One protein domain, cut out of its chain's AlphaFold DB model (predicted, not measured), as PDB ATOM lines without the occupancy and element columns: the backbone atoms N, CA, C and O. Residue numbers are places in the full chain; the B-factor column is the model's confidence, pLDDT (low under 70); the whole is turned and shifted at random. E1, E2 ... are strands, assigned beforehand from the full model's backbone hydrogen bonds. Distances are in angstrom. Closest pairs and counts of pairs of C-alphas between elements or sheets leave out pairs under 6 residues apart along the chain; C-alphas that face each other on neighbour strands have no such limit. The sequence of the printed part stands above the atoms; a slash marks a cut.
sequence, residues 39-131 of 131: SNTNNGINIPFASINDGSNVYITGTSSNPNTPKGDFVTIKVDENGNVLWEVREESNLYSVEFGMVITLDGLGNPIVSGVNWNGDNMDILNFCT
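Overview. This is residues 39 to 131 of the 131 residues of an uncharacterized protein of Formosa sediminum (UniProt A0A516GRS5). What would one see first in this model? It is a small, flat sandwich of two sheets, a meander of E1 to E4 partly face to face with a meander of E5 to E7. The two sheets come together where E1 and E2 meet E5, and they gape on the side of E4 and E7. What are the counts and the size? The printed part has 93 residues, all strand by class, with seven named strands, E1 to E7 in chain order, in two antiparallel sheets ordered E1 E2 E3 E4 and E5 E6 E7. The whole is compact, with a radius of gyration of the C-alphas of 13.3 A and spans of 39 by 29 by 16 A.

Arrangement. How is the first sheet paired? E1, residues 46 to 53, and E2, residues 58 to 66, are an antiparallel hairpin at 167 degrees, with N 47 and O 63 2.9 A apart. E2 and E3, residues 69 to 79, form the next hairpin at 163 degrees, with N 60 and O 77 2.9 A apart. E3 and E4, residues 85 to 91, follow as a hairpin at 146 degrees, with N 89 and O 76 2.8 A apart. And the second sheet? E5, residues 100 to 106, and E6, residues 112 to 119, are a hairpin at 162 degrees, with N 103 and O 115 2.8 A apart. E6 and E7, residues 124 to 130, are a hairpin at 160 degrees, with N 118 and O 125 2.8 A apart. Where do the sheets come closest? The closest C-alphas of E1 and E5 are those of Ala 50 and Val 103, 5.6 A apart. E3 and E6 are near each other, with 7 pairs of C-alphas within 10 A, while E4 and E7 are apart.

Along the chain. Where do the strands begin and end? C-alpha 46, where E1 begins, is at (194.712, 255.004, 203.668), and C-alpha 130, where E7 ends, is at (204.729, 237.973, 210.624). How long are they? From first to last C-alpha, E1 measures 20.1 A, E2 24.2 A, E3 27.1 A, E4 17.1 A, E5 19.8 A, E6 21.8 A and E7 19.7 A. Do any strands bend? E1 bends by 64 degrees at residue 49, and E2 by 51 degrees at residue 62.

Size, cuts and confidence. How far does it reach? The two C-alphas farthest apart are those of Asn 82 and Asp 122, 41.4 A. Are there cuts or long links? The printed part has no cut and no long link; the link E4 to E5, between the sheets, is short. Where is confidence low? Residues 39 to 45, 98 to 99 and 131 are under 70, and the mean pLDDT of the printed part is 82.4.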
ATOM      1  N   SER A  39     195.414 253.000 197.029       42.66
ATOM      2  CA  SER A  39     194.001 252.934 197.284       42.66
ATOM      3  C   SER A  39     193.519 251.685 196.568       42.66
ATOM      4  O   SER A  39     193.484 251.626 195.336       42.66
ATOM      5  N   ASN A  40     193.078 250.710 197.349       45.22
ATOM      6  CA  ASN A  40     191.901 249.944 196.970       45.22
ATOM      7  C   ASN A  40     190.911 250.855 196.201       45.22
ATOM      8  O   ASN A  40     190.760 252.035 196.521       45.22
ATOM      9  N   THR A  41     190.229 250.329 195.180       45.88
ATOM     10  CA  THR A  41     189.303 251.049 194.266       45.88
ATOM     11  C   THR A  41     188.074 251.672 194.945       45.88
ATOM     12  O   THR A  41     187.074 251.991 194.313       45.88
ATOM     13  N   ASN A  42     188.137 251.816 196.257       49.16
ATOM     14  CA  ASN A  42     187.061 252.066 197.165       49.16
ATOM     15  C   ASN A  42     187.145 253.471 197.785       49.16
ATOM     16  O   ASN A  42     186.416 253.726 198.709       49.16
ATOM     17  N   ASN A  43     187.943 254.446 197.343       55.72
ATOM     18  CA  ASN A  43     187.906 255.802 197.955       55.72
ATOM     19  C   ASN A  43     188.089 255.819 199.500       55.72
ATOM     20  O   ASN A  43     187.608 256.730 200.176       55.72
ATOM     21  N   GLY A  44     188.723 254.790 200.070       58.22
ATOM     22  CA  GLY A  44     188.973 254.681 201.502       58.22
ATOM     23  C   GLY A  44     190.110 255.591 201.958       58.22
ATOM     24  O   GLY A  44     190.981 255.968 201.171       58.22
ATOM     25  N   ILE A  45     190.119 255.935 203.244       66.88
ATOM     26  CA  ILE A  45     191.242 256.619 203.882       66.88
ATOM     27  C   ILE A  45     192.350 255.580 204.082       66.88
ATOM     28  O   ILE A  45     192.143 254.569 204.750       66.88
ATOM     29  N   ASN A  46     193.522 255.834 203.501       77.31
ATOM     30  CA  ASN A  46     194.712 255.004 203.668       77.31
ATOM     31  C   ASN A  46     195.747 255.801 204.472       77.31
ATOM     32  O   ASN A  46     196.154 256.880 204.036       77.31
ATOM     33  N   ILE A  47     196.142 255.304 205.646       81.75
ATOM     34  CA  ILE A  47     197.049 255.998 206.570       81.75
ATOM     35  C   ILE A  47     198.303 255.141 206.770       81.75
ATOM     36  O   ILE A  47     198.223 254.108 207.437       81.75
ATOM     37  N   PRO A  48     199.472 255.536 206.233       85.69
ATOM     38  CA  PRO A  48     200.725 254.879 206.578       85.69
ATOM     39  C   PRO A  48     201.134 255.257 208.007       85.69
ATOM     40  O   PRO A  48     201.112 256.433 208.373       85.69
ATOM     41  N   PHE A  49     201.542 254.268 208.803       89.62
ATOM     42  CA  PHE A  49     202.013 254.478 210.177       89.62
ATOM     43  C   PHE A  49     203.524 254.329 210.307       89.62
ATOM     44  O   PHE A  49     204.164 255.141 210.973       89.62
ATOM     45  N   ALA A  50     204.100 253.312 209.669       92.56
ATOM     46  CA  ALA A  50     205.522 253.030 209.770       92.56
ATOM     47  C   ALA A  50     206.069 252.426 208.476       92.56
ATOM     48  O   ALA A  50     205.339 251.830 207.681       92.56
ATOM     49  N   SER A  51     207.376 252.573 208.277       93.81
ATOM     50  CA  SER A  51     208.092 251.933 207.183       93.81
ATOM     51  C   SER A  51     209.498 251.515 207.599       93.81
ATOM     52  O   SER A  51     210.096 252.096 208.505       93.81
ATOM     53  N   ILE A  52     210.022 250.495 206.922       94.44
ATOM     54  CA  ILE A  52     211.392 250.007 207.088       94.44
ATOM     55  C   ILE A  52     211.960 249.576 205.735       94.44
ATOM     56  O   ILE A  52     211.219 249.164 204.846       94.44
ATOM     57  N   ASN A  53     213.273 249.696 205.559       93.06
ATOM     58  CA  ASN A  53     213.974 249.340 204.326       93.06
ATOM     59  C   ASN A  53     214.956 248.188 204.609       93.06
ATOM     60  O   ASN A  53     215.700 248.262 205.588       93.06
ATOM     61  N   ASP A  54     214.961 247.150 203.766       91.38
ATOM     62  CA  ASP A  54     215.878 245.994 203.875       91.38
ATOM     63  C   ASP A  54     217.204 246.162 203.102       91.38
ATOM     64  O   ASP A  54     218.021 245.247 203.033       91.38
ATOM     65  N   GLY A  55     217.425 247.335 202.513       88.88
ATOM     66  CA  GLY A  55     218.518 247.673 201.602       88.88
ATOM     67  C   GLY A  55     218.125 247.628 200.122       88.88
ATOM     68  O   GLY A  55     218.807 248.248 199.307       88.88
ATOM     69  N   SER A  56     217.036 246.940 199.771       88.62
ATOM     70  CA  SER A  56     216.568 246.758 198.386       88.62
ATOM     71  C   SER A  56     215.095 247.114 198.185       88.62
ATOM     72  O   SER A  56     214.716 247.634 197.140       88.62
ATOM     73  N   ASN A  57     214.272 246.866 199.200       90.44
ATOM     74  CA  ASN A  57     212.837 247.074 199.188       90.44
ATOM     75  C   ASN A  57     212.421 247.864 200.421       90.44
ATOM     76  O   ASN A  57     213.085 247.840 201.462       90.44
ATOM     77  N   VAL A  58     211.270 248.515 200.315       92.06
ATOM     78  CA  VAL A  58     210.641 249.212 201.432       92.06
ATOM     79  C   VAL A  58     209.370 248.474 201.817       92.06
ATOM     80  O   VAL A  58     208.538 248.165 200.970       92.06
ATOM     81  N   TYR A  59     209.217 248.213 203.106       91.56
ATOM     82  CA  TYR A  59     207.994 247.698 203.700       91.56
ATOM     83  C   TYR A  59     207.271 248.867 204.345       91.56
ATOM     84  O   TYR A  59     207.885 249.653 205.072       91.56
ATOM     85  N   ILE A  60     205.983 249.002 204.069       91.31
ATOM     86  CA  ILE A  60     205.141 250.072 204.596       91.31
ATOM     87  C   ILE A  60     203.951 249.406 205.258       91.31
ATOM     88  O   ILE A  60     203.310 248.552 204.652       91.31
ATOM     89  N   THR A  61     203.663 249.800 206.492       90.56
ATOM     90  CA  THR A  61     202.515 249.301 207.237       90.56
ATOM     91  C   THR A  61     201.613 250.450 207.664       90.56
ATOM     92  O   THR A  61     202.071 251.569 207.931       90.56
ATOM     93  N   GLY A  62     200.315 250.196 207.673       88.25
ATOM     94  CA  GLY A  62     199.304 251.225 207.817       88.25
ATOM     95  C   GLY A  62     197.900 250.651 207.870       88.25
ATOM     96  O   GLY A  62     197.698 249.440 207.947       88.25
ATOM     97  N   THR A  63     196.921 251.536 207.786       83.62
ATOM     98  CA  THR A  63     195.512 251.155 207.733       83.62
ATOM     99  C   THR A  63     194.890 251.584 206.425       83.62
ATOM    100  O   THR A  63     195.284 252.582 205.819       83.62
ATOM    101  N   SER A  64     193.918 250.805 205.977       82.94
ATOM    102  CA  SER A  64     193.204 251.021 204.730       82.94
ATOM    103  C   SER A  64     191.719 250.849 204.984       82.94
ATOM    104  O   SER A  64     191.230 249.741 205.206       82.94
ATOM    105  N   SER A  65     190.989 251.962 204.975       77.31
ATOM    106  CA  SER A  65     189.554 251.940 205.212       77.31
ATOM    107  C   SER A  65     188.776 251.510 203.972       77.31
ATOM    108  O   SER A  65     189.242 251.590 202.830       77.31
ATOM    109  N   ASN A  66     187.549 251.062 204.204       72.69
ATOM    110  CA  ASN A  66     186.561 250.816 203.164       72.69
ATOM    111  C   ASN A  66     185.442 251.869 203.316       72.69
ATOM    112  O   ASN A  66     185.007 252.137 204.428       72.69
ATOM    113  N   PRO A  67     184.969 252.523 202.248       70.25
ATOM    114  CA  PRO A  67     183.948 253.570 202.320       70.25
ATOM    115  C   PRO A  67     182.564 252.987 202.626       70.25
ATOM    116  O   PRO A  67     181.677 253.700 203.081       70.25
ATOM    117  N   ASN A  68     182.367 251.698 202.331       78.50
ATOM    118  CA  ASN A  68     181.084 251.017 202.417       78.50
ATOM    119  C   ASN A  68     180.895 250.375 203.791       78.50
ATOM    120  O   ASN A  68     179.796 249.938 204.119       78.50
ATOM    121  N   THR A  69     181.960 250.296 204.590       77.38
ATOM    122  CA  THR A  69     181.938 249.697 205.921       77.38
ATOM    123  C   THR A  69     182.762 250.554 206.870       77.38
ATOM    124  O   THR A  69     183.897 250.871 206.534       77.38
ATOM    125  N   PRO A  70     182.264 250.891 208.066       81.50
ATOM    126  CA  PRO A  70     182.997 251.713 209.025       81.50
ATOM    127  C   PRO A  70     184.118 250.905 209.708       81.50
ATOM    128  O   PRO A  70     184.048 250.675 210.906       81.50
ATOM    129  N   LYS A  71     185.113 250.425 208.952       81.06
ATOM    130  CA  LYS A  71     186.292 249.691 209.441       81.06
ATOM    131  C   LYS A  71     187.561 250.046 208.660       81.06
ATOM    132  O   LYS A  71     187.465 250.460 207.496       81.06
ATOM    133  N   GLY A  72     188.722 249.879 209.295       80.31
ATOM    134  CA  GLY A  72     190.049 250.055 208.700       80.31
ATOM    135  C   GLY A  72     190.878 248.777 208.746       80.31
ATOM    136  O   GLY A  72     191.403 248.427 209.792       80.31
ATOM    137  N   ASP A  73     191.046 248.077 207.626       84.19
ATOM    138  CA  ASP A  73     191.880 246.871 207.629       84.19
ATOM    139  C   ASP A  73     193.356 247.258 207.837       84.19
ATOM    140  O   ASP A  73     193.812 248.295 207.334       84.19
ATOM    141  N   PHE A  74     194.120 246.418 208.535       85.00
ATOM    142  CA  PHE A  74     195.568 246.586 208.618       85.00
ATOM    143  C   PHE A  74     196.190 246.142 207.302       85.00
ATOM    144  O   PHE A  74     195.849 245.088 206.766       85.00
ATOM    145  N   VAL A  75     197.117 246.931 206.777       86.56
ATOM    146  CA  VAL A  75     197.775 246.648 205.506       86.56
ATOM    147  C   VAL A  75     199.272 246.757 205.678       86.56
ATOM    148  O   VAL A  75     199.778 247.736 206.223       86.56
ATOM    149  N   THR A  76     199.982 245.763 205.159       89.19
ATOM    150  CA  THR A  76     201.417 245.854 204.922       89.19
ATOM    151  C   THR A  76     201.678 245.622 203.447       89.19
ATOM    152  O   THR A  76     201.137 244.696 202.849       89.19
ATOM    153  N   ILE A  77     202.498 246.478 202.853       89.31
ATOM    154  CA  ILE A  77     202.951 246.345 201.472       89.31
ATOM    155  C   ILE A  77     204.468 246.294 201.441       89.31
ATOM    156  O   ILE A  77     205.140 246.962 202.232       89.31
ATOM    157  N   LYS A  78     205.003 245.550 200.479       89.62
ATOM    158  CA  LYS A  78     206.399 245.656 200.066       89.62
ATOM    159  C   LYS A  78     206.454 246.299 198.700       89.62
ATOM    160  O   LYS A  78     205.785 245.836 197.778       89.62
ATOM    161  N   VAL A  79     207.287 247.319 198.572       86.19
ATOM    162  CA  VAL A  79     207.535 248.018 197.316       86.19
ATOM    163  C   VAL A  79     209.008 247.954 196.939       86.19
ATOM    164  O   VAL A  79     209.880 247.914 197.813       86.19
ATOM    165  N   ASP A  80     209.285 247.937 195.641       84.75
ATOM    166  CA  ASP A  80     210.645 248.076 195.123       84.75
ATOM    167  C   ASP A  80     211.144 249.535 195.189       84.75
ATOM    168  O   ASP A  80     210.424 250.456 195.585       84.75
ATOM    169  N   GLU A  81     212.395 249.766 194.784       80.94
ATOM    170  CA  GLU A  81     213.022 251.098 194.753       80.94
ATOM    171  C   GLU A  81     212.323 252.116 193.832       80.94
ATOM    172  O   GLU A  81     212.488 253.326 194.002       80.94
ATOM    173  N   ASN A  82     211.537 251.638 192.865       76.69
ATOM    174  CA  ASN A  82     210.766 252.471 191.948       76.69
ATOM    175  C   ASN A  82     209.364 252.778 192.494       76.69
ATOM    176  O   ASN A  82     208.641 253.585 191.901       76.69
ATOM    177  N   GLY A  83     209.015 252.171 193.630       74.12
ATOM    178  CA  GLY A  83     207.728 252.292 194.282       74.12
ATOM    179  C   GLY A  83     206.659 251.382 193.694       74.12
ATOM    180  O   GLY A  83     205.502 251.714 193.882       74.12
ATOM    181  N   ASN A  84     207.010 250.291 192.998       77.75
ATOM    182  CA  ASN A  84     206.036 249.293 192.538       77.75
ATOM    183  C   ASN A  84     205.743 248.273 193.654       77.75
ATOM    184  O   ASN A  84     206.683 247.810 194.304       77.75
ATOM    185  N   VAL A  85     204.486 247.835 193.825       80.94
ATOM    186  CA  VAL A  85     204.144 246.745 194.770       80.94
ATOM    187  C   VAL A  85     204.733 245.433 194.306       80.94
ATOM    188  O   VAL A  85     204.444 244.949 193.213       80.94
ATOM    189  N   LEU A  86     205.477 244.808 195.205       84.44
ATOM    190  CA  LEU A  86     205.915 243.429 195.079       84.44
ATOM    191  C   LEU A  86     204.930 242.473 195.760       84.44
ATOM    192  O   LEU A  86     204.675 241.393 195.233       84.44
ATOM    193  N   TRP A  87     204.357 242.871 196.902       88.81
ATOM    194  CA  TRP A  87     203.240 242.169 197.544       88.81
ATOM    195  C   TRP A  87     202.421 243.076 198.474       88.81
ATOM    196  O   TRP A  87     202.913 244.098 198.955       88.81
ATOM    197  N   GLU A  88     201.187 242.653 198.761       86.38
ATOM    198  CA  GLU A  88     200.280 243.241 199.757       86.38
ATOM    199  C   GLU A  88     199.728 242.132 200.666       86.38
ATOM    200  O   GLU A  88     199.298 241.085 200.181       86.38
ATOM    201  N   VAL A  89     199.728 242.381 201.975       86.06
ATOM    202  CA  VAL A  89     199.022 241.584 202.984       86.06
ATOM    203  C   VAL A  89     198.018 242.488 203.682       86.06
ATOM    204  O   VAL A  89     198.350 243.611 204.075       86.06
ATOM    205  N   ARG A  90     196.793 241.986 203.838       85.31
ATOM    206  CA  ARG A  90     195.678 242.695 204.461       85.31
ATOM    207  C   ARG A  90     195.064 241.825 205.546       85.31
ATOM    208  O   ARG A  90     194.612 240.724 205.254       85.31
ATOM    209  N   GLU A  91     195.020 242.354 206.759       84.44
ATOM    210  CA  GLU A  91     194.355 241.728 207.898       84.44
ATOM    211  C   GLU A  91     193.050 242.466 208.171       84.44
ATOM    212  O   GLU A  91     193.039 243.671 208.446       84.44
ATOM    213  N   GLU A  92     191.939 241.741 208.059       84.81
ATOM    214  CA  GLU A  92     190.622 242.323 208.272       84.81
ATOM    215  C   GLU A  92     190.423 242.739 209.728       84.81
ATOM    216  O   GLU A  92     190.663 241.965 210.656       84.81
ATOM    217  N   SER A  93     189.911 243.951 209.917       83.81
ATOM    218  CA  SER A  93     189.515 244.439 211.233       83.81
ATOM    219  C   SER A  93     188.004 244.354 211.453       83.81
ATOM    220  O   SER A  93     187.210 244.065 210.544       83.81
ATOM    221  N   ASN A  94     187.601 244.566 212.705       86.25
ATOM    222  CA  ASN A  94     186.202 244.543 213.105       86.25
ATOM    223  C   ASN A  94     185.448 245.789 212.634       86.25
ATOM    224  O   ASN A  94     186.012 246.796 212.230       86.25
ATOM    225  N   LEU A  95     184.119 245.753 212.706       85.94
ATOM    226  CA  LEU A  95     183.345 246.970 212.487       85.94
ATOM    227  C   LEU A  95     183.610 247.978 213.611       85.94
ATOM    228  O   LEU A  95     183.646 247.618 214.787       85.94
ATOM    229  N   TYR A  96     183.728 249.247 213.226       81.00
ATOM    230  CA  TYR A  96     183.965 250.405 214.089       81.00
ATOM    231  C   TYR A  96     185.298 250.401 214.837       81.00
ATOM    232  O   TYR A  96     185.489 251.219 215.738       81.00
ATOM    233  N   SER A  97     186.221 249.511 214.477       79.38
ATOM    234  CA  SER A  97     187.569 249.557 215.016       79.38
ATOM    235  C   SER A  97     188.294 250.809 214.524       79.38
ATOM    236  O   SER A  97     188.065 251.321 213.425       79.38
ATOM    237  N   VAL A  98     189.126 251.345 215.412       65.94
ATOM    238  CA  VAL A  98     190.037 252.441 215.109       65.94
ATOM    239  C   VAL A  98     191.431 251.895 215.329       65.94
ATOM    240  O   VAL A  98     191.840 251.637 216.459       65.94
ATOM    241  N   GLU A  99     192.147 251.684 214.240       69.38
ATOM    242  CA  GLU A  99     193.488 251.132 214.251       69.38
ATOM    243  C   GLU A  99     194.509 252.268 214.275       69.38
ATOM    244  O   GLU A  99     194.495 253.175 213.437       69.38
ATOM    245  N   PHE A 100     195.414 252.233 215.246       71.75
ATOM    246  CA  PHE A 100     196.479 253.219 215.367       71.75
ATOM    247  C   PHE A 100     197.730 252.615 215.992       71.75
ATOM    248  O   PHE A 100     197.691 251.599 216.685       71.75
ATOM    249  N   GLY A 101     198.859 253.281 215.753       77.06
ATOM    250  CA  GLY A 101     200.118 252.951 216.417       77.06
ATOM    251  C   GLY A 101     200.785 251.684 215.891       77.06
ATOM    252  O   GLY A 101     201.444 250.992 216.661       77.06
ATOM    253  N   MET A 102     200.620 251.373 214.602       87.62
ATOM    254  CA  MET A 102     201.360 250.267 214.001       87.62
ATOM    255  C   MET A 102     202.861 250.555 213.954       87.62
ATOM    256  O   MET A 102     203.292 251.670 213.653       87.62
ATOM    257  N   VAL A 103     203.647 249.514 214.188       93.31
ATOM    258  CA  VAL A 103     205.103 249.489 214.071       93.31
ATOM    259  C   VAL A 103     205.528 248.276 213.253       93.31
ATOM    260  O   VAL A 103     204.832 247.263 213.206       93.31
ATOM    261  N   ILE A 104     206.689 248.376 212.612       94.69
ATOM    262  CA  ILE A 104     207.262 247.310 211.792       94.69
ATOM    263  C   ILE A 104     208.757 247.175 212.077       94.69
ATOM    264  O   ILE A 104     209.467 248.171 212.220       94.69
ATOM    265  N   THR A 105     209.229 245.936 212.148       95.94
ATOM    266  CA  THR A 105     210.649 245.573 212.167       95.94
ATOM    267  C   THR A 105     210.885 244.411 211.208       95.94
ATOM    268  O   THR A 105     209.935 243.799 210.728       95.94
ATOM    269  N   LEU A 106     212.147 244.098 210.935       93.94
ATOM    270  CA  LEU A 106     212.536 242.873 210.241       93.94
ATOM    271  C   LEU A 106     213.164 241.893 211.241       93.94
ATOM    272  O   LEU A 106     213.812 242.320 212.202       93.94
ATOM    273  N   ASP A 107     212.964 240.596 211.028       92.25
ATOM    274  CA  ASP A 107     213.695 239.544 211.736       92.25
ATOM    275  C   ASP A 107     215.129 239.375 211.187       92.25
ATOM    276  O   ASP A 107     215.560 240.073 210.266       92.25
ATOM    277  N   GLY A 108     215.894 238.429 211.742       91.25
ATOM    278  CA  GLY A 108     217.272 238.162 211.302       91.25
ATOM    279  C   GLY A 108     217.407 237.593 209.880       91.25
ATOM    280  O   GLY A 108     218.524 237.513 209.373       91.25
ATOM    281  N   LEU A 109     216.301 237.190 209.251       91.75
ATOM    282  CA  LEU A 109     216.227 236.702 207.873       91.75
ATOM    283  C   LEU A 109     215.638 237.752 206.914       91.75
ATOM    284  O   LEU A 109     215.615 237.516 205.707       91.75
ATOM    285  N   GLY A 110     215.199 238.905 207.429       89.25
ATOM    286  CA  GLY A 110     214.577 239.971 206.649       89.25
ATOM    287  C   GLY A 110     213.060 239.845 206.496       89.25
ATOM    288  O   GLY A 110     212.488 240.580 205.694       89.25
ATOM    289  N   ASN A 111     212.398 238.953 207.238       90.69
ATOM    290  CA  ASN A 111     210.938 238.855 207.212       90.69
ATOM    291  C   ASN A 111     210.315 239.969 208.065       90.69
ATOM    292  O   ASN A 111     210.815 240.235 209.166       90.69
ATOM    293  N   PRO A 112     209.225 240.612 207.617       92.19
ATOM    294  CA  PRO A 112     208.558 241.636 208.402       92.19
ATOM    295  C   PRO A 112     207.858 241.055 209.623       92.19
ATOM    296  O   PRO A 112     207.121 240.074 209.537       92.19
ATOM    297  N   ILE A 113     208.033 241.736 210.750       93.19
ATOM    298  CA  ILE A 113     207.240 241.565 211.960       93.19
ATOM    299  C   ILE A 113     206.514 242.881 212.196       93.19
ATOM    300  O   ILE A 113     207.143 243.926 212.390       93.19
ATOM    301  N   VAL A 114     205.189 242.822 212.188       92.81
ATOM    302  CA  VAL A 114     204.317 243.975 212.382       92.81
ATOM    303  C   VAL A 114     203.604 243.832 213.715       92.81
ATOM    304  O   VAL A 114     203.149 242.746 214.077       92.81
ATOM    305  N   SER A 115     203.517 244.938 214.448       90.88
ATOM    306  CA  SER A 115     202.777 245.018 215.702       90.88
ATOM    307  C   SER A 115     201.895 246.257 215.714       90.88
ATOM    308  O   SER A 115     202.259 247.285 215.145       90.88
ATOM    309  N   GLY A 116     200.739 246.189 216.358       88.69
ATOM    310  CA  GLY A 116     199.825 247.319 216.463       88.69
ATOM    311  C   GLY A 116     198.742 247.085 217.500       88.69
ATOM    312  O   GLY A 116     198.676 246.027 218.126       88.69
ATOM    313  N   VAL A 117     197.887 248.087 217.683       86.12
ATOM    314  CA  VAL A 117     196.736 247.979 218.579       86.12
ATOM    315  C   VAL A 117     195.497 247.645 217.754       86.12
ATOM    316  O   VAL A 117     195.206 248.328 216.773       86.12
ATOM    317  N   ASN A 118     194.773 246.601 218.153       84.31
ATOM    318  CA  ASN A 118     193.574 246.120 217.480       84.31
ATOM    319  C   ASN A 118     192.369 246.131 218.419       84.31
ATOM    320  O   ASN A 118     192.475 245.734 219.575       84.31
ATOM    321  N   TRP A 119     191.211 246.538 217.909       85.00
ATOM    322  CA  TRP A 119     189.947 246.414 218.625       85.00
ATOM    323  C   TRP A 119     189.277 245.079 218.283       85.00
ATOM    324  O   TRP A 119     188.922 244.819 217.130       85.00
ATOM    325  N   ASN A 120     189.059 244.230 219.286       83.25
ATOM    326  CA  ASN A 120     188.484 242.894 219.088       83.25
ATOM    327  C   ASN A 120     186.940 242.853 219.136       83.25
ATOM    328  O   ASN A 120     186.361 241.785 218.950       83.25
ATOM    329  N   GLY A 121     186.282 243.994 219.357       84.81
ATOM    330  CA  GLY A 121     184.833 244.081 219.578       84.81
ATOM    331  C   GLY A 121     184.455 244.521 220.995       84.81
ATOM    332  O   GLY A 121     183.405 245.137 221.155       84.81
ATOM    333  N   ASP A 122     185.333 244.289 221.975       87.12
ATOM    334  CA  ASP A 122     185.086 244.553 223.399       87.12
ATOM    335  C   ASP A 122     186.184 245.407 224.056       87.12
ATOM    336  O   ASP A 122     185.898 246.254 224.909       87.12
ATOM    337  N   ASN A 123     187.452 245.185 223.698       86.81
ATOM    338  CA  ASN A 123     188.601 245.928 224.214       86.81
ATOM    339  C   ASN A 123     189.738 246.042 223.172       86.81
ATOM    340  O   ASN A 123     189.635 245.544 222.047       86.81
ATOM    341  N   MET A 124     190.798 246.775 223.539       85.38
ATOM    342  CA  MET A 124     192.004 246.925 222.720       85.38
ATOM    343  C   MET A 124     193.036 245.855 223.095       85.38
ATOM    344  O   MET A 124     193.474 245.800 224.245       85.38
ATOM    345  N   ASP A 125     193.481 245.095 222.101       85.56
ATOM    346  CA  ASP A 125     194.539 244.092 222.190       85.56
ATOM    347  C   ASP A 125     195.775 244.505 221.384       85.56
ATOM    348  O   ASP A 125     195.727 245.396 220.531       85.56
ATOM    349  N   ILE A 126     196.895 243.821 221.626       82.62
ATOM    350  CA  ILE A 126     198.072 243.898 220.756       82.62
ATOM    351  C   ILE A 126     197.939 242.833 219.673       82.62
ATOM    352  O   ILE A 126     197.860 241.639 219.969       82.62
ATOM    353  N   LEU A 127     197.978 243.263 218.418       80.25
ATOM    354  CA  LEU A 127     198.088 242.388 217.262       80.25
ATOM    355  C   LEU A 127     199.560 242.291 216.860       80.25
ATOM    356  O   LEU A 127     200.210 243.313 216.669       80.25
ATOM    357  N   ASN A 128     200.070 241.068 216.715       82.25
ATOM    358  CA  ASN A 128     201.361 240.797 216.091       82.25
ATOM    359  C   ASN A 128     201.141 239.844 214.924       82.25
ATOM    360  O   ASN A 128     200.479 238.821 215.098       82.25
ATOM    361  N   PHE A 129     201.734 240.136 213.775       79.12
ATOM    362  CA  PHE A 129     201.773 239.194 212.665       79.12
ATOM    363  C   PHE A 129     203.116 239.274 211.942       79.12
ATOM    364  O   PHE A 129     203.717 240.343 211.810       79.12
ATOM    365  N   CYS A 130     203.589 238.108 211.517       72.25
ATOM    366  CA  CYS A 130     204.729 237.973 210.624       72.25
ATOM    367  C   CYS A 130     204.183 237.646 209.239       72.25
ATOM    368  O   CYS A 130     203.306 236.786 209.126       72.25
ATOM    369  N   THR A 131     204.688 238.326 208.218       60.75
ATOM    370  CA  THR A 131     204.269 238.139 206.819       60.75
ATOM    371  C   THR A 131     205.321 237.393 206.026       60.75
ATOM    372  O   THR A 131     206.505 237.766 206.186       60.75
TER     373      THR A 131